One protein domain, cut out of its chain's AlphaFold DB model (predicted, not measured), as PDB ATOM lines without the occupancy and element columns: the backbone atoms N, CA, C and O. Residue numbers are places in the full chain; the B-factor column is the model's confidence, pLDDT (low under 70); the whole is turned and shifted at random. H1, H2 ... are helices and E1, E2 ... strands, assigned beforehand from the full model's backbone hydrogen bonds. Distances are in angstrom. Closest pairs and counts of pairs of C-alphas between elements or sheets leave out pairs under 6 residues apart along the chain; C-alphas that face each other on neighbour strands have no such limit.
ATOM      1  N   GLU A   2     130.959 174.088 154.929       68.94
ATOM      2  CA  GLU A   2     131.923 172.981 154.925       68.94
ATOM      3  C   GLU A   2     131.657 171.898 155.988       68.94
ATOM      4  O   GLU A   2     131.715 170.702 155.705       68.94
ATOM      5  N   THR A   3     131.209 172.300 157.181       68.94
ATOM      6  CA  THR A   3     130.833 171.407 158.293       68.94
ATOM      7  C   THR A   3     129.625 170.516 157.987       68.94
ATOM      8  O   THR A   3     129.644 169.323 158.283       68.94
ATOM      9  N   ARG A   4     128.590 171.043 157.317       71.00
ATOM     10  CA  ARG A   4     127.416 170.243 156.907       71.00
ATOM     11  C   ARG A   4     127.767 169.204 155.833       71.00
ATOM     12  O   ARG A   4     127.213 168.105 155.853       71.00
ATOM     13  N   LYS A   5     128.704 169.521 154.929       74.56
ATOM     14  CA  LYS A   5     129.218 168.588 153.910       74.56
ATOM     15  C   LYS A   5     129.998 167.434 154.553       74.56
ATOM     16  O   LYS A   5     129.722 166.281 154.229       74.56
ATOM     17  N   LYS A   6     130.871 167.737 155.526       74.00
ATOM     18  CA  LYS A   6     131.627 166.742 156.312       74.00
ATOM     19  C   LYS A   6     130.714 165.783 157.086       74.00
ATOM     20  O   LYS A   6     130.882 164.572 156.986       74.00
ATOM     21  N   ILE A   7     129.691 166.303 157.774       73.44
ATOM     22  CA  ILE A   7     128.721 165.473 158.517       73.44
ATOM     23  C   ILE A   7     127.943 164.542 157.574       73.44
ATOM     24  O   ILE A   7     127.718 163.376 157.900       73.44
ATOM     25  N   LYS A   8     127.548 165.029 156.390       72.75
ATOM     26  CA  LYS A   8     126.846 164.210 155.392       72.75
ATOM     27  C   LYS A   8     127.750 163.102 154.838       72.75
ATOM     28  O   LYS A   8     127.299 161.969 154.746       72.75
ATOM     29  N   GLN A   9     129.019 163.399 154.544       72.50
ATOM     30  CA  GLN A   9     130.003 162.397 154.114       72.50
ATOM     31  C   GLN A   9     130.275 161.335 155.187       72.50
ATOM     32  O   GLN A   9     130.257 160.151 154.864       72.50
ATOM     33  N   MET A  10     130.449 161.728 156.455       67.94
ATOM     34  CA  MET A  10     130.658 160.777 157.557       67.94
ATOM     35  C   MET A  10     129.445 159.864 157.779       67.94
ATOM     36  O   MET A  10     129.617 158.661 157.957       67.94
ATOM     37  N   LYS A  11     128.215 160.397 157.705       70.06
ATOM     38  CA  LYS A  11     126.991 159.578 157.800       70.06
ATOM     39  C   LYS A  11     126.872 158.584 156.644       70.06
ATOM     40  O   LYS A  11     126.521 157.432 156.875       70.06
ATOM     41  N   THR A  12     127.189 159.002 155.419       74.56
ATOM     42  CA  THR A  12     127.184 158.105 154.255       74.56
ATOM     43  C   THR A  12     128.246 157.011 154.384       74.56
ATOM     44  O   THR A  12     127.946 155.850 154.119       74.56
ATOM     45  N   ALA A  13     129.456 157.350 154.839       70.81
ATOM     46  CA  ALA A  13     130.531 156.383 155.063       70.81
ATOM     47  C   ALA A  13     130.161 155.346 156.139       70.81
ATOM     48  O   ALA A  13     130.337 154.154 155.910       70.81
ATOM     49  N   ALA A  14     129.558 155.777 157.253       71.12
ATOM     50  CA  ALA A  14     129.091 154.876 158.309       71.12
ATOM     51  C   ALA A  14     127.992 153.906 157.824       71.12
ATOM     52  O   ALA A  14     128.015 152.728 158.161       71.12
ATOM     53  N   ILE A  15     127.051 154.364 156.989       73.19
ATOM     54  CA  ILE A  15     126.007 153.496 156.409       73.19
ATOM     55  C   ILE A  15     126.610 152.458 155.448       73.19
ATOM     56  O   ILE A  15     126.188 151.300 155.447       73.19
ATOM     57  N   ILE A  16     127.597 152.855 154.636       75.12
ATOM     58  CA  ILE A  16     128.294 151.945 153.714       75.12
ATOM     59  C   ILE A  16     129.074 150.880 154.495       75.12
ATOM     60  O   ILE A  16     128.981 149.703 154.151       75.12
ATOM     61  N   ASP A  17     129.778 151.275 155.554       77.00
ATOM     62  CA  ASP A  17     130.563 150.374 156.406       77.00
ATOM     63  C   ASP A  17     129.675 149.340 157.123       77.00
ATOM     64  O   ASP A  17     129.914 148.132 157.050       77.00
ATOM     65  N   VAL A  18     128.542 149.782 157.684       77.06
ATOM     66  CA  VAL A  18     127.518 148.884 158.247       77.06
ATOM     67  C   VAL A  18     126.999 147.917 157.178       77.06
ATOM     68  O   VAL A  18     126.942 146.709 157.412       77.06
ATOM     69  N   GLY A  19     126.678 148.404 155.976       69.81
ATOM     70  CA  GLY A  19     126.217 147.565 154.867       69.81
ATOM     71  C   GLY A  19     127.242 146.515 154.417       69.81
ATOM     72  O   GLY A  19     126.869 145.381 154.098       69.81
ATOM     73  N   GLN A  20     128.533 146.855 154.415       71.69
ATOM     74  CA  GLN A  20     129.617 145.917 154.108       71.69
ATOM     75  C   GLN A  20     129.791 144.871 155.215       71.69
ATOM     76  O   GLN A  20     129.922 143.681 154.915       71.69
ATOM     77  N   SER A  21     129.708 145.284 156.479       68.81
ATOM     78  CA  SER A  21     129.787 144.387 157.633       68.81
ATOM     79  C   SER A  21     128.620 143.388 157.664       68.81
ATOM     80  O   SER A  21     128.833 142.181 157.786       68.81
ATOM     81  N   TYR A  22     127.389 143.846 157.397       66.06
ATOM     82  CA  TYR A  22     126.217 142.970 157.255       66.06
ATOM     83  C   TYR A  22     126.367 141.958 156.110       66.06
ATOM     84  O   TYR A  22     126.084 140.774 156.299       66.06
ATOM     85  N   LYS A  23     126.859 142.377 154.934       65.56
ATOM     86  CA  LYS A  23     127.154 141.450 153.824       65.56
ATOM     87  C   LYS A  23     128.218 140.423 154.203       65.56
ATOM     88  O   LYS A  23     128.088 139.258 153.838       65.56
ATOM     89  N   LYS A  24     129.247 140.827 154.953       64.31
ATOM     90  CA  LYS A  24     130.309 139.933 155.433       64.31
ATOM     91  C   LYS A  24     129.763 138.885 156.405       64.31
ATOM     92  O   LYS A  24     130.081 137.712 156.249       64.31
ATOM     93  N   ILE A  25     128.895 139.279 157.338       67.94
ATOM     94  CA  ILE A  25     128.224 138.366 158.277       67.94
ATOM     95  C   ILE A  25     127.289 137.400 157.534       67.94
ATOM     96  O   ILE A  25     127.320 136.199 157.792       67.94
ATOM     97  N   LEU A  26     126.502 137.891 156.570       63.91
ATOM     98  CA  LEU A  26     125.636 137.048 155.737       63.91
ATOM     99  C   LEU A  26     126.444 136.039 154.911       63.91
ATOM    100  O   LEU A  26     126.091 134.862 154.871       63.91
ATOM    101  N   ASN A  27     127.556 136.469 154.315       59.84
ATOM    102  CA  ASN A  27     128.461 135.585 153.581       59.84
ATOM    103  C   ASN A  27     129.157 134.577 154.506       59.84
ATOM    104  O   ASN A  27     129.276 133.412 154.144       59.84
ATOM    105  N   ALA A  28     129.567 134.978 155.712       60.22
ATOM    106  CA  ALA A  28     130.155 134.077 156.702       60.22
ATOM    107  C   ALA A  28     129.151 133.017 157.183       60.22
ATOM    108  O   ALA A  28     129.499 131.843 157.282       60.22
ATOM    109  N   LYS A  29     127.887 133.401 157.406       57.69
ATOM    110  CA  LYS A  29     126.802 132.472 157.753       57.69
ATOM    111  C   LYS A  29     126.476 131.527 156.590       57.69
ATOM    112  O   LYS A  29     126.297 130.337 156.815       57.69
ATOM    113  N   LYS A  30     126.483 132.032 155.349       57.62
ATOM    114  CA  LYS A  30     126.337 131.227 154.124       57.62
ATOM    115  C   LYS A  30     127.493 130.235 153.934       57.62
ATOM    116  O   LYS A  30     127.256 129.128 153.468       57.62
ATOM    117  N   ASN A  31     128.704 130.612 154.340       63.38
ATOM    118  CA  ASN A  31     129.917 129.793 154.240       63.38
ATOM    119  C   ASN A  31     130.142 128.853 155.434       63.38
ATOM    120  O   ASN A  31     131.096 128.074 155.418       63.38
ATOM    121  N   SER A  32     129.300 128.902 156.471       74.50
ATOM    122  CA  SER A  32     129.359 127.928 157.559       74.50
ATOM    123  C   SER A  32     128.992 126.556 157.001       74.50
ATOM    124  O   SER A  32     127.877 126.365 156.530       74.50
ATOM    125  N   LYS A  33     129.928 125.607 156.996       87.12
ATOM    126  CA  LYS A  33     129.704 124.244 156.496       87.12
ATOM    127  C   LYS A  33     128.799 123.467 157.458       87.12
ATOM    128  O   LYS A  33     129.280 122.675 158.262       87.12
ATOM    129  N   ILE A  34     127.492 123.706 157.398       94.19
ATOM    130  CA  ILE A  34     126.494 123.045 158.245       94.19
ATOM    131  C   ILE A  34     125.769 122.003 157.405       94.19
ATOM    132  O   ILE A  34     125.133 122.339 156.404       94.19
ATOM    133  N   ALA A  35     125.849 120.744 157.826       95.25
ATOM    134  CA  ALA A  35     125.267 119.627 157.102       95.25
ATOM    135  C   ALA A  35     124.163 118.914 157.890       95.25
ATOM    136  O   ALA A  35     124.182 118.835 159.119       95.25
ATOM    137  N   ALA A  36     123.231 118.329 157.151       95.94
ATOM    138  CA  ALA A  36     122.369 117.255 157.612       95.94
ATOM    139  C   ALA A  36     122.740 115.955 156.892       95.94
ATOM    140  O   ALA A  36     123.165 115.975 155.737       95.94
ATOM    141  N   ILE A  37     122.558 114.819 157.557       94.88
ATOM    142  CA  ILE A  37     122.708 113.496 156.947       94.88
ATOM    143  C   ILE A  37     121.322 112.905 156.721       94.88
ATOM    144  O   ILE A  37     120.492 112.911 157.630       94.88
ATOM    145  N   TYR A  38     121.087 112.343 155.537       92.44
ATOM    146  CA  TYR A  38     119.890 111.557 155.256       92.44
ATOM    147  C   TYR A  38     120.242 110.106 154.948       92.44
ATOM    148  O   TYR A  38     121.047 109.804 154.065       92.44
ATOM    149  N   LEU A  39     119.609 109.208 155.696       88.75
ATOM    150  CA  LEU A  39     119.789 107.767 155.634       88.75
ATOM    151  C   LEU A  39     118.460 107.115 155.283       88.75
ATOM    152  O   LEU A  39     117.425 107.427 155.868       88.75
ATOM    153  N   ARG A  40     118.495 106.160 154.356       82.44
ATOM    154  CA  ARG A  40     117.342 105.325 154.030       82.44
ATOM    155  C   ARG A  40     117.778 103.873 153.957       82.44
ATOM    156  O   ARG A  40     118.574 103.511 153.097       82.44
ATOM    157  N   VAL A  41     117.211 103.049 154.825       76.94
ATOM    158  CA  VAL A  41     117.690 101.689 155.107       76.94
ATOM    159  C   VAL A  41     116.530 100.696 155.139       76.94
ATOM    160  O   VAL A  41     115.393 101.062 155.448       76.94
ATOM    161  N   SER A  42     116.790  99.443 154.766       67.62
ATOM    162  CA  SER A  42     115.869  98.328 155.012       67.62
ATOM    163  C   SER A  42     115.860  97.976 156.505       67.62
ATOM    164  O   SER A  42     116.709  98.430 157.263       67.62
ATOM    165  N   THR A  43     114.879  97.193 156.952       65.44
ATOM    166  CA  THR A  43     114.591  96.861 158.365       65.44
ATOM    167  C   THR A  43     115.704  96.137 159.145       65.44
ATOM    168  O   THR A  43     115.502  95.782 160.304       65.44
ATOM    169  N   GLU A  44     116.883  95.928 158.567       64.38
ATOM    170  CA  GLU A  44     118.012  95.278 159.231       64.38
ATOM    171  C   GLU A  44     118.849  96.304 159.995       64.38
ATOM    172  O   GLU A  44     119.594  97.070 159.386       64.38
ATOM    173  N   LYS A  45     118.769  96.298 161.334       59.16
ATOM    174  CA  LYS A  45     119.531  97.219 162.202       59.16
ATOM    175  C   LYS A  45     121.021  97.260 161.842       59.16
ATOM    176  O   LYS A  45     121.564  98.336 161.661       59.16
ATOM    177  N   GLN A  46     121.644  96.110 161.573       59.50
ATOM    178  CA  GLN A  46     123.058  96.040 161.177       59.50
ATOM    179  C   GLN A  46     123.407  96.899 159.944       59.50
ATOM    180  O   GLN A  46     124.488  97.479 159.889       59.50
ATOM    181  N   THR A  47     122.502  97.052 158.969       64.44
ATOM    182  CA  THR A  47     122.758  97.903 157.790       64.44
ATOM    183  C   THR A  47     122.742  99.403 158.097       64.44
ATOM    184  O   THR A  47     123.338 100.179 157.348       64.44
ATOM    185  N   ILE A  48     122.102  99.821 159.193       66.31
ATOM    186  CA  ILE A  48     121.937 101.227 159.578       66.31
ATOM    187  C   ILE A  48     123.225 101.772 160.179       66.31
ATOM    188  O   ILE A  48     123.773 102.763 159.685       66.31
ATOM    189  N   GLU A  49     123.738 101.100 161.210       67.19
ATOM    190  CA  GLU A  49     125.004 101.450 161.851       67.19
ATOM    191  C   GLU A  49     126.164 101.440 160.843       67.19
ATOM    192  O   GLU A  49     126.982 102.364 160.840       67.19
ATOM    193  N   ASN A  50     126.164 100.478 159.911       77.44
ATOM    194  CA  ASN A  50     127.190 100.358 158.873       77.44
ATOM    195  C   ASN A  50     127.224 101.543 157.896       77.44
ATOM    196  O   ASN A  50     128.282 101.844 157.355       77.44
ATOM    197  N   GLN A  51     126.103 102.233 157.667       79.69
ATOM    198  CA  GLN A  51     126.067 103.409 156.784       79.69
ATOM    199  C   GLN A  51     126.250 104.720 157.549       79.69
ATOM    200  O   GLN A  51     126.845 105.666 157.033       79.69
ATOM    201  N   ARG A  52     125.764 104.793 158.790       88.25
ATOM    202  CA  ARG A  52     125.790 106.022 159.586       88.25
ATOM    203  C   ARG A  52     127.208 106.468 159.935       88.25
ATOM    204  O   ARG A  52     127.531 107.638 159.732       88.25
ATOM    205  N   ALA A  53     128.040 105.567 160.457       88.94
ATOM    206  CA  ALA A  53     129.388 105.922 160.898       88.94
ATOM    207  C   ALA A  53     130.275 106.453 159.749       88.94
ATOM    208  O   ALA A  53     130.854 107.530 159.916       88.94
ATOM    209  N   PRO A  54     130.313 105.817 158.557       91.62
ATOM    210  CA  PRO A  54     131.049 106.360 157.413       91.62
ATOM    211  C   PRO A  54     130.596 107.756 156.982       91.62
ATOM    212  O   PRO A  54     131.440 108.596 156.684       91.62
ATOM    213  N   LEU A  55     129.286 108.043 156.983       91.81
ATOM    214  CA  LEU A  55     128.779 109.365 156.590       91.81
ATOM    215  C   LEU A  55     129.161 110.462 157.583       91.81
ATOM    216  O   LEU A  55     129.507 111.567 157.169       91.81
ATOM    217  N   ILE A  56     129.122 110.163 158.884       91.75
ATOM    218  CA  ILE A  56     129.561 111.104 159.919       91.75
ATOM    219  C   ILE A  56     131.058 111.376 159.765       91.75
ATOM    220  O   ILE A  56     131.464 112.536 159.716       91.75
ATOM    221  N   GLN A  57     131.871 110.326 159.620       92.75
ATOM    222  CA  GLN A  57     133.313 110.483 159.443       92.75
ATOM    223  C   GLN A  57     133.640 111.272 158.172       92.75
ATOM    224  O   GLN A  57     134.484 112.164 158.183       92.75
ATOM    225  N   PHE A  58     132.932 110.991 157.080       93.50
ATOM    226  CA  PHE A  58     133.055 111.725 155.828       93.50
ATOM    227  C   PHE A  58     132.723 113.215 155.987       93.50
ATOM    228  O   PHE A  58     133.462 114.067 155.491       93.50
ATOM    229  N   ALA A  59     131.642 113.539 156.704       93.31
ATOM    230  CA  ALA A  59     131.256 114.916 156.989       93.31
ATOM    231  C   ALA A  59     132.345 115.649 157.790       93.31
ATOM    232  O   ALA A  59     132.768 116.735 157.390       93.31
ATOM    233  N   ILE A  60     132.850 115.018 158.855       91.69
ATOM    234  CA  ILE A  60     133.929 115.551 159.700       91.69
ATOM    235  C   ILE A  60     135.193 115.790 158.870       91.69
ATOM    236  O   ILE A  60     135.736 116.894 158.886       91.69
ATOM    237  N   ASN A  61     135.618 114.803 158.077       92.31
ATOM    238  CA  ASN A  61     136.817 114.896 157.240       92.31
ATOM    239  C   ASN A  61     136.731 116.034 156.209       92.31
ATOM    240  O   ASN A  61     137.748 116.601 155.819       92.31
ATOM    241  N   ARG A  62     135.519 116.393 155.769       90.94
ATOM    242  CA  ARG A  62     135.277 117.515 154.846       90.94
ATOM    243  C   ARG A  62     135.011 118.857 155.550       90.94
ATOM    244  O   ARG A  62     134.788 119.873 154.874       90.94
ATOM    245  N   GLY A  63     135.074 118.879 156.882       91.69
ATOM    246  CA  GLY A  63     134.895 120.063 157.721       91.69
ATOM    247  C   GLY A  63     133.441 120.505 157.871       91.69
ATOM    248  O   GLY A  63     133.193 121.699 158.023       91.69
ATOM    249  N   TYR A  64     132.482 119.580 157.773       94.06
ATOM    250  CA  TYR A  64     131.068 119.862 158.014       94.06
ATOM    251  C   TYR A  64     130.692 119.641 159.479       94.06
ATOM    252  O   TYR A  64     131.018 118.614 160.072       94.06
ATOM    253  N   ASN A  65     129.927 120.578 160.035       93.19
ATOM    254  CA  ASN A  65     129.231 120.411 161.302       93.19
ATOM    255  C   ASN A  65     127.863 119.760 161.050       93.19
ATOM    256  O   ASN A  65     126.989 120.379 160.438       93.19
ATOM    257  N   VAL A  66     127.680 118.514 161.493       93.50
ATOM    258  CA  VAL A  66     126.428 117.771 161.295       93.50
ATOM    259  C   VAL A  66     125.440 118.111 162.406       93.50
ATOM    260  O   VAL A  66     125.657 117.745 163.557       93.50
ATOM    261  N   ILE A  67     124.328 118.763 162.063       92.69
ATOM    262  CA  ILE A  67     123.319 119.203 163.047       92.69
ATOM    263  C   ILE A  67     122.105 118.277 163.151       92.69
ATOM    264  O   ILE A  67     121.287 118.421 164.055       92.69
ATOM    265  N   GLY A  68     121.962 117.340 162.215       91.06
ATOM    266  CA  GLY A  68     120.800 116.464 162.154       91.06
ATOM    267  C   GLY A  68     121.051 115.226 161.311       91.06
ATOM    268  O   GLY A  68     121.728 115.280 160.284       91.06
ATOM    269  N   ILE A  69     120.483 114.107 161.756       93.25
ATOM    270  CA  ILE A  69     120.473 112.840 161.027       93.25
ATOM    271  C   ILE A  69     119.011 112.428 160.861       93.25
ATOM    272  O   ILE A  69     118.300 112.210 161.842       93.25
ATOM    273  N   TYR A  70     118.562 112.350 159.614       92.12
ATOM    274  CA  TYR A  70     117.201 111.996 159.227       92.12
ATOM    275  C   TYR A  70     117.221 110.574 158.679       92.12
ATOM    276  O   TYR A  70     117.829 110.315 157.642       92.12
ATOM    277  N   GLN A  71     116.601 109.641 159.396       88.50
ATOM    278  CA  GLN A  71     116.698 108.212 159.108       88.50
ATOM    279  C   GLN A  71     115.331 107.631 158.769       88.50
ATOM    280  O   GLN A  71     114.456 107.581 159.622       88.50
ATOM    281  N   GLU A  72     115.185 107.135 157.546       84.69
ATOM    282  CA  GLU A  72     113.962 106.525 157.033       84.69
ATOM    283  C   GLU A  72     114.102 104.997 156.959       84.69
ATOM    284  O   GLU A  72     115.064 104.477 156.381       84.69
ATOM    285  N   THR A  73     113.115 104.265 157.478       78.44
ATOM    286  CA  THR A  73     113.059 102.800 157.359       78.44
ATOM    287  C   THR A  73     112.115 102.410 156.228       78.44
ATOM    288  O   THR A  73     110.925 102.713 156.229       78.44
ATOM    289  N   ALA A  74     112.635 101.714 155.220       69.69
ATOM    290  CA  ALA A  74     111.859 101.291 154.065       69.69
ATOM    291  C   ALA A  74     111.059 100.004 154.360       69.69
ATOM    292  O   ALA A  74     111.429  98.934 153.886       69.69
ATOM    293  N   SER A  75     109.946 100.095 155.096       60.00
ATOM    294  CA  SER A  75     108.991  98.985 155.235       60.00
ATOM    295  C   SER A  75     107.872  99.074 154.184       60.00
ATOM    296  O   SER A  75     107.052  99.990 154.209       60.00
ATOM    297  N   GLY A  76     107.800  98.113 153.257       56.22
ATOM    298  CA  GLY A  76     106.615  97.893 152.412       56.22
ATOM    299  C   GLY A  76     106.302  98.927 151.308       56.22
ATOM    300  O   GLY A  76     107.099  99.800 150.954       56.22
ATOM    301  N   LYS A  77     105.116  98.755 150.692       49.00
ATOM    302  CA  LYS A  77     104.652  99.400 149.437       49.00
ATOM    303  C   LYS A  77     104.208 100.868 149.606       49.00
ATOM    304  O   LYS A  77     104.088 101.581 148.614       49.00
ATOM    305  N   LYS A  78     104.024 101.329 150.846       55.34
ATOM    306  CA  LYS A  78     103.825 102.732 151.238       55.34
ATOM    307  C   LYS A  78     104.866 103.070 152.304       55.34
ATOM    308  O   LYS A  78     104.610 102.946 153.490       55.34
ATOM    309  N   SER A  79     106.062 103.434 151.860       57.12
ATOM    310  CA  SER A  79     107.031 104.078 152.745       57.12
ATOM    311  C   SER A  79     106.598 105.527 152.850       57.12
ATOM    312  O   SER A  79     106.779 106.279 151.889       57.12
ATOM    313  N   ASP A  80     105.997 105.886 153.982       62.78
ATOM    314  CA  ASP A  80     105.875 107.288 154.356       62.78
ATOM    315  C   ASP A  80     107.277 107.907 154.312       62.78
ATOM    316  O   ASP A  80     108.274 107.253 154.623       62.78
ATOM    317  N   ARG A  81     107.371 109.118 153.767       80.12
ATOM    318  CA  ARG A  81     108.633 109.857 153.594       80.12
ATOM    319  C   ARG A  81     108.734 110.960 154.636       80.12
ATOM    320  O   ARG A  81     109.136 112.081 154.331       80.12
ATOM    321  N   GLU A  82     108.284 110.662 155.844       87.00
ATOM    322  CA  GLU A  82     108.150 111.645 156.908       87.00
ATOM    323  C   GLU A  82     109.501 112.291 157.227       87.00
ATOM    324  O   GLU A  82     109.590 113.513 157.347       87.00
ATOM    325  N   GLN A  83     110.581 111.502 157.246       90.12
ATOM    326  CA  GLN A  83     111.912 112.000 157.591       90.12
ATOM    327  C   GLN A  83     112.528 112.822 156.466       90.12
ATOM    328  O   GLN A  83     113.157 113.848 156.729       90.12
ATOM    329  N   LEU A  84     112.293 112.426 155.211       89.06
ATOM    330  CA  LEU A  84     112.674 113.246 154.064       89.06
ATOM    331  C   LEU A  84     111.924 114.582 154.094       89.06
ATOM    332  O   LEU A  84     112.546 115.632 153.984       89.06
ATOM    333  N   ASN A  85     110.604 114.564 154.285       90.12
ATOM    334  CA  ASN A  85     109.790 115.779 154.315       90.12
ATOM    335  C   ASN A  85     110.195 116.704 155.471       90.12
ATOM    336  O   ASN A  85     110.303 117.916 155.274       90.12
ATOM    337  N   ARG A  86     110.481 116.141 156.652       92.56
ATOM    338  CA  ARG A  86     111.001 116.892 157.802       92.56
ATOM    339  C   ARG A  86     112.336 117.555 157.471       92.56
ATOM    340  O   ARG A  86     112.476 118.756 157.679       92.56
ATOM    341  N   MET A  87     113.272 116.806 156.882       94.19
ATOM    342  CA  MET A  87     114.556 117.346 156.429       94.19
ATOM    343  C   MET A  87     114.367 118.488 155.430       94.19
ATOM    344  O   MET A  87     114.982 119.535 155.584       94.19
ATOM    345  N   LEU A  88     113.507 118.318 154.424       92.25
ATOM    346  CA  LEU A  88     113.254 119.359 153.424       92.25
ATOM    347  C   LEU A  88     112.632 120.617 154.045       92.25
ATOM    348  O   LEU A  88     112.995 121.726 153.666       92.25
ATOM    349  N   SER A  89     111.738 120.463 155.024       93.69
ATOM    350  CA  SER A  89     111.204 121.586 155.804       93.69
ATOM    351  C   SER A  89     112.317 122.325 156.558       93.69
ATOM    352  O   SER A  89     112.357 123.553 156.553       93.69
ATOM    353  N   ASP A  90     113.232 121.601 157.198       93.00
ATOM    354  CA  ASP A  90     114.333 122.215 157.947       93.00
ATOM    355  C   ASP A  90     115.376 122.862 157.021       93.00
ATOM    356  O   ASP A  90     115.919 123.920 157.346       93.00
ATOM    357  N   ALA A  91     115.580 122.294 155.831       93.25
ATOM    358  CA  ALA A  91     116.368 122.892 154.757       93.25
ATOM    359  C   ALA A  91     115.776 124.244 154.322       93.25
ATOM    360  O   ALA A  91     116.487 125.242 154.257       93.25
ATOM    361  N   HIS A  92     114.455 124.307 154.113       91.94
ATOM    362  CA  HIS A  92     113.732 125.548 153.787       91.94
ATOM    363  C   HIS A  92     113.847 126.625 154.869       91.94
ATOM    364  O   HIS A  92     113.886 127.812 154.557       91.94
ATOM    365  N   LYS A  93     113.922 126.228 156.143       91.81
ATOM    366  CA  LYS A  93     114.143 127.153 157.268       91.81
ATOM    367  C   LYS A  93     115.591 127.652 157.357       91.81
ATOM    368  O   LYS A  93     115.880 128.520 158.180       91.81
ATOM    369  N   GLY A  94     116.498 127.117 156.539       90.19
ATOM    370  CA  GLY A  94     117.917 127.462 156.549       90.19
ATOM    371  C   GLY A  94     118.682 126.878 157.737       90.19
ATOM    372  O   GLY A  94     119.695 127.452 158.138       90.19
ATOM    373  N   SER A  95     118.208 125.767 158.317       91.00
ATOM    374  CA  SER A  95     118.888 125.101 159.438       91.00
ATOM    375  C   SER A  95     120.277 124.581 159.044       91.00
ATOM    376  O   SER A  95     121.197 124.598 159.854       91.00
ATOM    377  N   PHE A  96     120.445 124.149 157.794       93.56
ATOM    378  CA  PHE A  96     121.701 123.672 157.209       93.56
ATOM    379  C   PHE A  96     121.767 124.078 155.731       93.56
ATOM    380  O   PHE A  96     120.745 124.391 155.126       93.56
ATOM    381  N   ASN A  97     122.963 124.055 155.138       93.19
ATOM    382  CA  ASN A  97     123.173 124.381 153.719       93.19
ATOM    383  C   ASN A  97     123.703 123.201 152.895       93.19
ATOM    384  O   ASN A  97     123.930 123.341 151.695       93.19
ATOM    385  N   THR A  98     123.914 122.046 153.525       94.25
ATOM    386  CA  THR A  98     124.409 120.845 152.856       94.25
ATOM    387  C   THR A  98     123.648 119.611 153.333       94.25
ATOM    388  O   THR A  98     123.377 119.459 154.521       94.25
ATOM    389  N   ILE A  99     123.317 118.708 152.418       94.81
ATOM    390  CA  ILE A  99     122.753 117.391 152.702       94.81
ATOM    391  C   ILE A  99     123.763 116.345 152.247       94.81
ATOM    392  O   ILE A  99     124.217 116.363 151.106       94.81
ATOM    393  N   ILE A 100     124.097 115.414 153.131       94.31
ATOM    394  CA  ILE A 100     124.989 114.295 152.846       94.31
ATOM    395  C   ILE A 100     124.159 113.017 152.818       94.31
ATOM    396  O   ILE A 100     123.422 112.719 153.762       94.31
ATOM    397  N   VAL A 101     124.284 112.254 151.736       91.94
ATOM    398  CA  VAL A 101     123.570 110.991 151.536       91.94
ATOM    399  C   VAL A 101     124.517 109.884 151.118       91.94
ATOM    400  O   VAL A 101     125.595 110.147 150.593       91.94
ATOM    401  N   TRP A 102     124.107 108.634 151.325       89.19
ATOM    402  CA  TRP A 102     124.880 107.484 150.860       89.19
ATOM    403  C   TRP A 102     125.046 107.494 149.335       89.19
ATOM    404  O   TRP A 102     126.167 107.475 148.838       89.19
ATOM    405  N   SER A 103     123.927 107.598 148.619       86.06
ATOM    406  CA  SER A 103     123.853 107.654 147.159       86.06
ATOM    407  C   SER A 103     122.610 108.428 146.705       86.06
ATOM    408  O   SER A 103     121.630 108.544 147.454       86.06
ATOM    409  N   LEU A 104     122.619 108.990 145.493       83.31
ATOM    410  CA  LEU A 104     121.524 109.835 144.993       83.31
ATOM    411  C   LEU A 104     120.223 109.058 144.737       83.31
ATOM    412  O   LEU A 104     119.132 109.618 144.878       83.31
ATOM    413  N   ASP A 105     120.295 107.762 144.422       75.88
ATOM    414  CA  ASP A 105     119.111 106.900 144.289       75.88
ATOM    415  C   ASP A 105     118.332 106.772 145.612       75.88
ATOM    416  O   ASP A 105     117.116 106.554 145.621       75.88
ATOM    417  N   ARG A 106     119.004 106.980 146.752       72.19
ATOM    418  CA  ARG A 106     118.382 106.934 148.081       72.19
ATOM    419  C   ARG A 106     117.583 108.194 148.394       72.19
ATOM    420  O   ARG A 106     116.668 108.109 149.216       72.19
ATOM    421  N   LEU A 107     117.850 109.315 147.709       75.12
ATOM    422  CA  LEU A 107     117.072 110.557 147.819       75.12
ATOM    423  C   LEU A 107     115.640 110.368 147.293       75.12
ATOM    424  O   LEU A 107     114.684 110.888 147.867       75.12
ATOM    425  N   SER A 108     115.469 109.597 146.212       69.19
ATOM    426  CA  SER A 108     114.158 109.324 145.622       69.19
ATOM    427  C   SER A 108     114.100 107.972 144.903       69.19
ATOM    428  O   SER A 108     114.767 107.731 143.906       69.19
ATOM    429  N   ARG A 109     113.155 107.126 145.338       65.50
ATOM    430  CA  ARG A 109     112.802 105.843 144.692       65.50
ATOM    431  C   ARG A 109     112.076 105.978 143.351       65.50
ATOM    432  O   ARG A 109     111.782 104.974 142.714       65.50
ATOM    433  N   GLU A 110     111.704 107.189 142.960       65.25
ATOM    434  CA  GLU A 110     110.794 107.422 141.831       65.25
ATOM    435  C   GLU A 110     111.549 107.694 140.522       65.25
ATOM    436  O   GLU A 110     110.980 108.203 139.558       65.25
ATOM    437  N   GLY A 111     112.835 107.334 140.499       69.25
ATOM    438  CA  GLY A 111     113.715 107.439 139.346       69.25
ATOM    439  C   GLY A 111     114.504 108.744 139.293       69.25
ATOM    440  O   GLY A 111     114.239 109.709 140.018       69.25
ATOM    441  N   LEU A 112     115.468 108.754 138.373       73.69
ATOM    442  CA  LEU A 112     116.443 109.823 138.166       73.69
ATOM    443  C   LEU A 112     115.797 111.208 138.039       73.69
ATOM    444  O   LEU A 112     116.256 112.157 138.662       73.69
ATOM    445  N   LEU A 113     114.698 111.322 137.286       76.31
ATOM    446  CA  LEU A 113     114.032 112.604 137.039       76.31
ATOM    447  C   LEU A 113     113.558 113.275 138.334       76.31
ATOM    448  O   LEU A 113     113.734 114.479 138.505       76.31
ATOM    449  N   LYS A 114     112.964 112.509 139.257       80.81
ATOM    450  CA  LYS A 114     112.490 113.066 140.528       80.81
ATOM    451  C   LYS A 114     113.643 113.427 141.455       80.81
ATOM    452  O   LYS A 114     113.566 114.456 142.115       80.81
ATOM    453  N   THR A 115     114.710 112.625 141.464       83.81
ATOM    454  CA  THR A 115     115.949 112.974 142.170       83.81
ATOM    455  C   THR A 115     116.511 114.290 141.640       83.81
ATOM    456  O   THR A 115     116.769 115.192 142.423       83.81
ATOM    457  N   MET A 116     116.609 114.451 140.319       81.94
ATOM    458  CA  MET A 116     117.144 115.665 139.702       81.94
ATOM    459  C   MET A 116     116.292 116.906 139.997       81.94
ATOM    460  O   MET A 116     116.846 117.935 140.366       81.94
ATOM    461  N   ARG A 117     114.956 116.814 139.935       84.94
ATOM    462  CA  ARG A 117     114.067 117.923 140.347       84.94
ATOM    463  C   ARG A 117     114.240 118.306 141.814       84.94
ATOM    464  O   ARG A 117     114.154 119.478 142.158       84.94
ATOM    465  N   LEU A 118     114.476 117.325 142.685       87.88
ATOM    466  CA  LEU A 118     114.754 117.594 144.091       87.88
ATOM    467  C   LEU A 118     116.100 118.313 144.266       87.88
ATOM    468  O   LEU A 118     116.182 119.240 145.064       87.88
ATOM    469  N   LEU A 119     117.127 117.933 143.500       87.81
ATOM    470  CA  LEU A 119     118.418 118.631 143.490       87.81
ATOM    471  C   LEU A 119     118.292 120.080 142.996       87.81
ATOM    472  O   LEU A 119     118.888 120.968 143.596       87.81
ATOM    473  N   GLU A 120     117.497 120.324 141.951       86.56
ATOM    474  CA  GLU A 120     117.188 121.677 141.462       86.56
ATOM    475  C   GLU A 120     116.504 122.517 142.545       86.56
ATOM    476  O   GLU A 120     116.996 123.582 142.905       86.56
ATOM    477  N   HIS A 121     115.443 121.983 143.154       89.38
ATOM    478  CA  HIS A 121     114.727 122.658 144.235       89.38
ATOM    479  C   HIS A 121     115.633 122.987 145.435       89.38
ATOM    480  O   HIS A 121     115.543 124.069 146.014       89.38
ATOM    481  N   LEU A 122     116.510 122.059 145.826       90.94
ATOM    482  CA  LEU A 122     117.477 122.274 146.907       90.94
ATOM    483  C   LEU A 122     118.507 123.347 146.533       90.94
ATOM    484  O   LEU A 122     118.805 124.218 147.349       90.94
ATOM    485  N   SER A 123     118.988 123.336 145.290       88.94
ATOM    486  CA  SER A 123     119.891 124.361 144.766       88.94
ATOM    487  C   SER A 123     119.266 125.759 144.822       88.94
ATOM    488  O   SER A 123     119.938 126.703 145.242       88.94
ATOM    489  N   ASP A 124     117.986 125.897 144.467       89.00
ATOM    490  CA  ASP A 124     117.266 127.179 144.486       89.00
ATOM    491  C   ASP A 124     117.173 127.789 145.891       89.00
ATOM    492  O   ASP A 124     117.262 129.008 146.054       89.00
ATOM    493  N   ILE A 125     117.054 126.950 146.925       91.25
ATOM    494  CA  ILE A 125     117.064 127.387 148.329       91.25
ATOM    495  C   ILE A 125     118.480 127.465 148.928       91.25
ATOM    496  O   ILE A 125     118.639 127.721 150.121       91.25
ATOM    497  N   GLY A 126     119.521 127.279 148.111       89.88
ATOM    498  CA  GLY A 126     120.921 127.394 148.521       89.88
ATOM    499  C   GLY A 126     121.461 126.187 149.288       89.88
ATOM    500  O   GLY A 126     122.432 126.333 150.034       89.88
ATOM    501  N   VAL A 127     120.848 125.014 149.119       93.31
ATOM    502  CA  VAL A 127     121.242 123.762 149.769       93.31
ATOM    503  C   VAL A 127     121.930 122.843 148.764       93.31
ATOM    504  O   VAL A 127     121.349 122.443 147.757       93.31
ATOM    505  N   SER A 128     123.173 122.477 149.059       92.81
ATOM    506  CA  SER A 128     123.944 121.519 148.264       92.81
ATOM    507  C   SER A 128     123.682 120.088 148.730       92.81
ATOM    508  O   SER A 128     123.465 119.831 149.909       92.81
ATOM    509  N   VAL A 129     123.754 119.130 147.819       92.19
ATOM    510  CA  VAL A 129     123.716 117.688 148.084       92.19
ATOM    511  C   VAL A 129     125.050 117.037 147.721       92.19
ATOM    512  O   VAL A 129     125.602 117.284 146.644       92.19
ATOM    513  N   ILE A 130     125.538 116.179 148.615       92.56
ATOM    514  CA  ILE A 130     126.761 115.392 148.459       92.56
ATOM    515  C   ILE A 130     126.414 113.911 148.600       92.56
ATOM    516  O   ILE A 130     125.836 113.492 149.603       92.56
ATOM    517  N   SER A 131     126.796 113.122 147.598       91.25
ATOM    518  CA  SER A 131     126.734 111.660 147.637       91.25
ATOM    519  C   SER A 131     128.060 111.097 148.150       91.25
ATOM    520  O   SER A 131     129.130 111.519 147.709       91.25
ATOM    521  N   TYR A 132     127.996 110.149 149.082       91.12
ATOM    522  CA  TYR A 132     129.170 109.466 149.620       91.12
ATOM    523  C   TYR A 132     129.793 108.513 148.597       91.12
ATOM    524  O   TYR A 132     131.013 108.516 148.423       91.12
ATOM    525  N   THR A 133     128.968 107.735 147.888       88.44
ATOM    526  CA  THR A 133     129.437 106.788 146.864       88.44
ATOM    527  C   THR A 133     129.695 107.449 145.512       88.44
ATOM    528  O   THR A 133     130.527 106.974 144.749       88.44
ATOM    529  N   GLU A 134     128.999 108.545 145.199       86.19
ATOM    530  CA  GLU A 134     129.068 109.226 143.897       86.19
ATOM    531  C   GLU A 134     129.614 110.650 144.060       86.19
ATOM    532  O   GLU A 134     128.973 111.634 143.697       86.19
ATOM    533  N   GLN A 135     130.819 110.781 144.618       83.88
ATOM    534  CA  GLN A 135     131.419 112.096 144.902       83.88
ATOM    535  C   GLN A 135     131.629 112.966 143.649       83.88
ATOM    536  O   GLN A 135     131.746 114.181 143.757       83.88
ATOM    537  N   TYR A 136     131.641 112.369 142.454       81.81
ATOM    538  CA  TYR A 136     131.692 113.090 141.178       81.81
ATOM    539  C   TYR A 136     130.402 113.878 140.869       81.81
ATOM    540  O   TYR A 136     130.405 114.719 139.975       81.81
ATOM    541  N   LEU A 137     129.315 113.639 141.615       81.62
ATOM    542  CA  LEU A 137     128.039 114.365 141.530       81.62
ATOM    543  C   LEU A 137     127.869 115.397 142.655       81.62
ATOM    544  O   LEU A 137     126.750 115.799 142.973       81.62
ATOM    545  N   ASP A 138     128.967 115.814 143.285       86.06
ATOM    546  CA  ASP A 138     128.964 116.810 144.353       86.06
ATOM    547  C   ASP A 138     128.478 118.176 143.844       86.06
ATOM    548  O   ASP A 138     129.161 118.877 143.095       86.06
ATOM    549  N   THR A 139     127.283 118.570 144.284       85.69
ATOM    550  CA  THR A 139     126.640 119.826 143.863       85.69
ATOM    551  C   THR A 139     127.169 121.066 144.588       85.69
ATOM    552  O   THR A 139     126.758 122.182 144.260       85.69
ATOM    553  N   THR A 140     128.107 120.910 145.532       85.94
ATOM    554  CA  THR A 140     128.886 122.050 146.045       85.94
ATOM    555  C   THR A 140     129.811 122.618 144.970       85.94
ATOM    556  O   THR A 140     130.138 123.805 145.005       85.94
ATOM    557  N   ASN A 141     130.191 121.798 143.983       87.75
ATOM    558  CA  ASN A 141     130.909 122.246 142.804       87.75
ATOM    559  C   ASN A 141     129.931 122.886 141.810       87.75
ATOM    560  O   ASN A 141     129.023 122.240 141.283       87.75
ATOM    561  N   GLU A 142     130.148 124.167 141.523       87.12
ATOM    562  CA  GLU A 142     129.290 124.951 140.639       87.12
ATOM    563  C   GLU A 142     129.223 124.398 139.208       87.12
ATOM    564  O   GLU A 142     128.144 124.383 138.618       87.12
ATOM    565  N   LEU A 143     130.330 123.881 138.665       88.62
ATOM    566  CA  LEU A 143     130.353 123.274 137.332       88.62
ATOM    567  C   LEU A 143     129.471 122.024 137.288       88.62
ATOM    568  O   LEU A 143     128.622 121.897 136.406       88.62
ATOM    569  N   VAL A 144     129.642 121.126 138.263       87.25
ATOM    570  CA  VAL A 144     128.858 119.885 138.371       87.25
ATOM    571  C   VAL A 144     127.376 120.216 138.521       87.25
ATOM    572  O   VAL A 144     126.542 119.685 137.788       87.25
ATOM    573  N   ARG A 145     127.045 121.156 139.414       85.75
ATOM    574  CA  ARG A 145     125.675 121.631 139.620       85.75
ATOM    575  C   ARG A 145     125.059 122.177 138.333       85.75
ATOM    576  O   ARG A 145     123.962 121.768 137.969       85.75
ATOM    577  N   ASN A 146     125.763 123.051 137.616       87.25
ATOM    578  CA  ASN A 146     125.256 123.654 136.384       87.25
ATOM    579  C   ASN A 146     125.039 122.612 135.275       87.25
ATOM    580  O   ASN A 146     124.039 122.683 134.560       87.25
ATOM    581  N   ILE A 147     125.923 121.615 135.157       89.62
ATOM    582  CA  ILE A 147     125.750 120.497 134.217       89.62
ATOM    583  C   ILE A 147     124.498 119.687 134.569       89.62
ATOM    584  O   ILE A 147     123.681 119.413 133.689       89.62
TER     585      ILE A 147
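Overview. This is residues 2 to 147 of the 241 residues of the protein "Resolvase" of Elusimicrobia bacterium (UniProt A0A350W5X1). A compact body is built on a twisted sheet of four parallel strands, with H2 over one face and H3 and H4 on the other, and one long helix, H1, sticks out from it like a handle. Residues 2 to 28 of H1 stand free and make most of the length, while the small helix H5 is near H4. The printed part has 146 residues, with five named helices and four named strands that follow each other along the chain as H1 E1 H2 E2 H3 E3 H4 E4 H5; the sheet runs E2 E1 E3 E4, all parallel, and the class is mixed, helices and strands. The whole is loose, with a radius of gyration of the C-alphas of 20.6 A and spans of 79 by 29 by 28 A.

Along the chain. In the sheet, E2 is residues 65 to 73, 24.2 A long, E1 is residues 34 to 41, 23.3 A, E3 is residues 98 to 101, 10.0 A, and E4 is residues 128 to 131, 10.3 A. H2 is residues 45 to 61, 25.2 A, H3 residues 82 to 92, 15.3 A, H4 residues 112 to 124, 18.5 A, and H5 residues 142 to 147, 8.6 A. H1, residues 2 to 30, is 42.1 A long, from C-alpha 2 at (131.923, 172.981, 154.925) to C-alpha 30 at (126.337, 131.227, 154.124). H5 ends with C-alpha 147 at (125.750, 120.497, 134.217).

Arrangement. The sheet is only just strongly twisted, its C-alphas up to 4.0 A off the best plane. Across E2 and E1, N 37 and O 68 are 2.9 A apart; across E1 and E3, N 100 and O 36, 2.8 A; across E3 and E4, N 99 and O 128, 2.8 A, each within hydrogen-bond range. H2 is on the sheet at a height of 9.5 A, over E2, E1 and E3; its closest C-alphas to E1 are those of Ile 48 and Val 41, 6.2 A. H3 is on the opposite face at a height of 9.3 A; its closest C-alphas to E2 are those of Gln 83 and Tyr 70, 5.5 A. H2 and H3 run along the strands, at 20 and 15 degrees to E1 on the local plane. H4 is on the sheet too, its closest C-alphas to E4 being those of Leu 122 and Ser 128, 6.7 A. These make three layers, helices on both faces of a sheet. E1, H2, E2 and E3, H4, E4 are strand-helix-strand units, parallel neighbour strands with a helix between; E2, H3, E3 is a split one, with E1 between its strands; each crossover is right-handed. H5 and H1 are not on the sheet. Every O i to N i+4 pair is within hydrogen-bond range in H1, H3, H4 and H5; in H2, 11 of 13 are.

Size, cuts and confidence. The C-alphas of Glu 2 and Gly 76, the two farthest apart, are 79.3 A apart. Without residues 2 to 28 the body spans 37 by 30 by 28 A. The printed part has no cut and no long link. The mean pLDDT of the printed part is 81.1; low stretches include residues 21 to 31, 42 to 49 and 74 to 80.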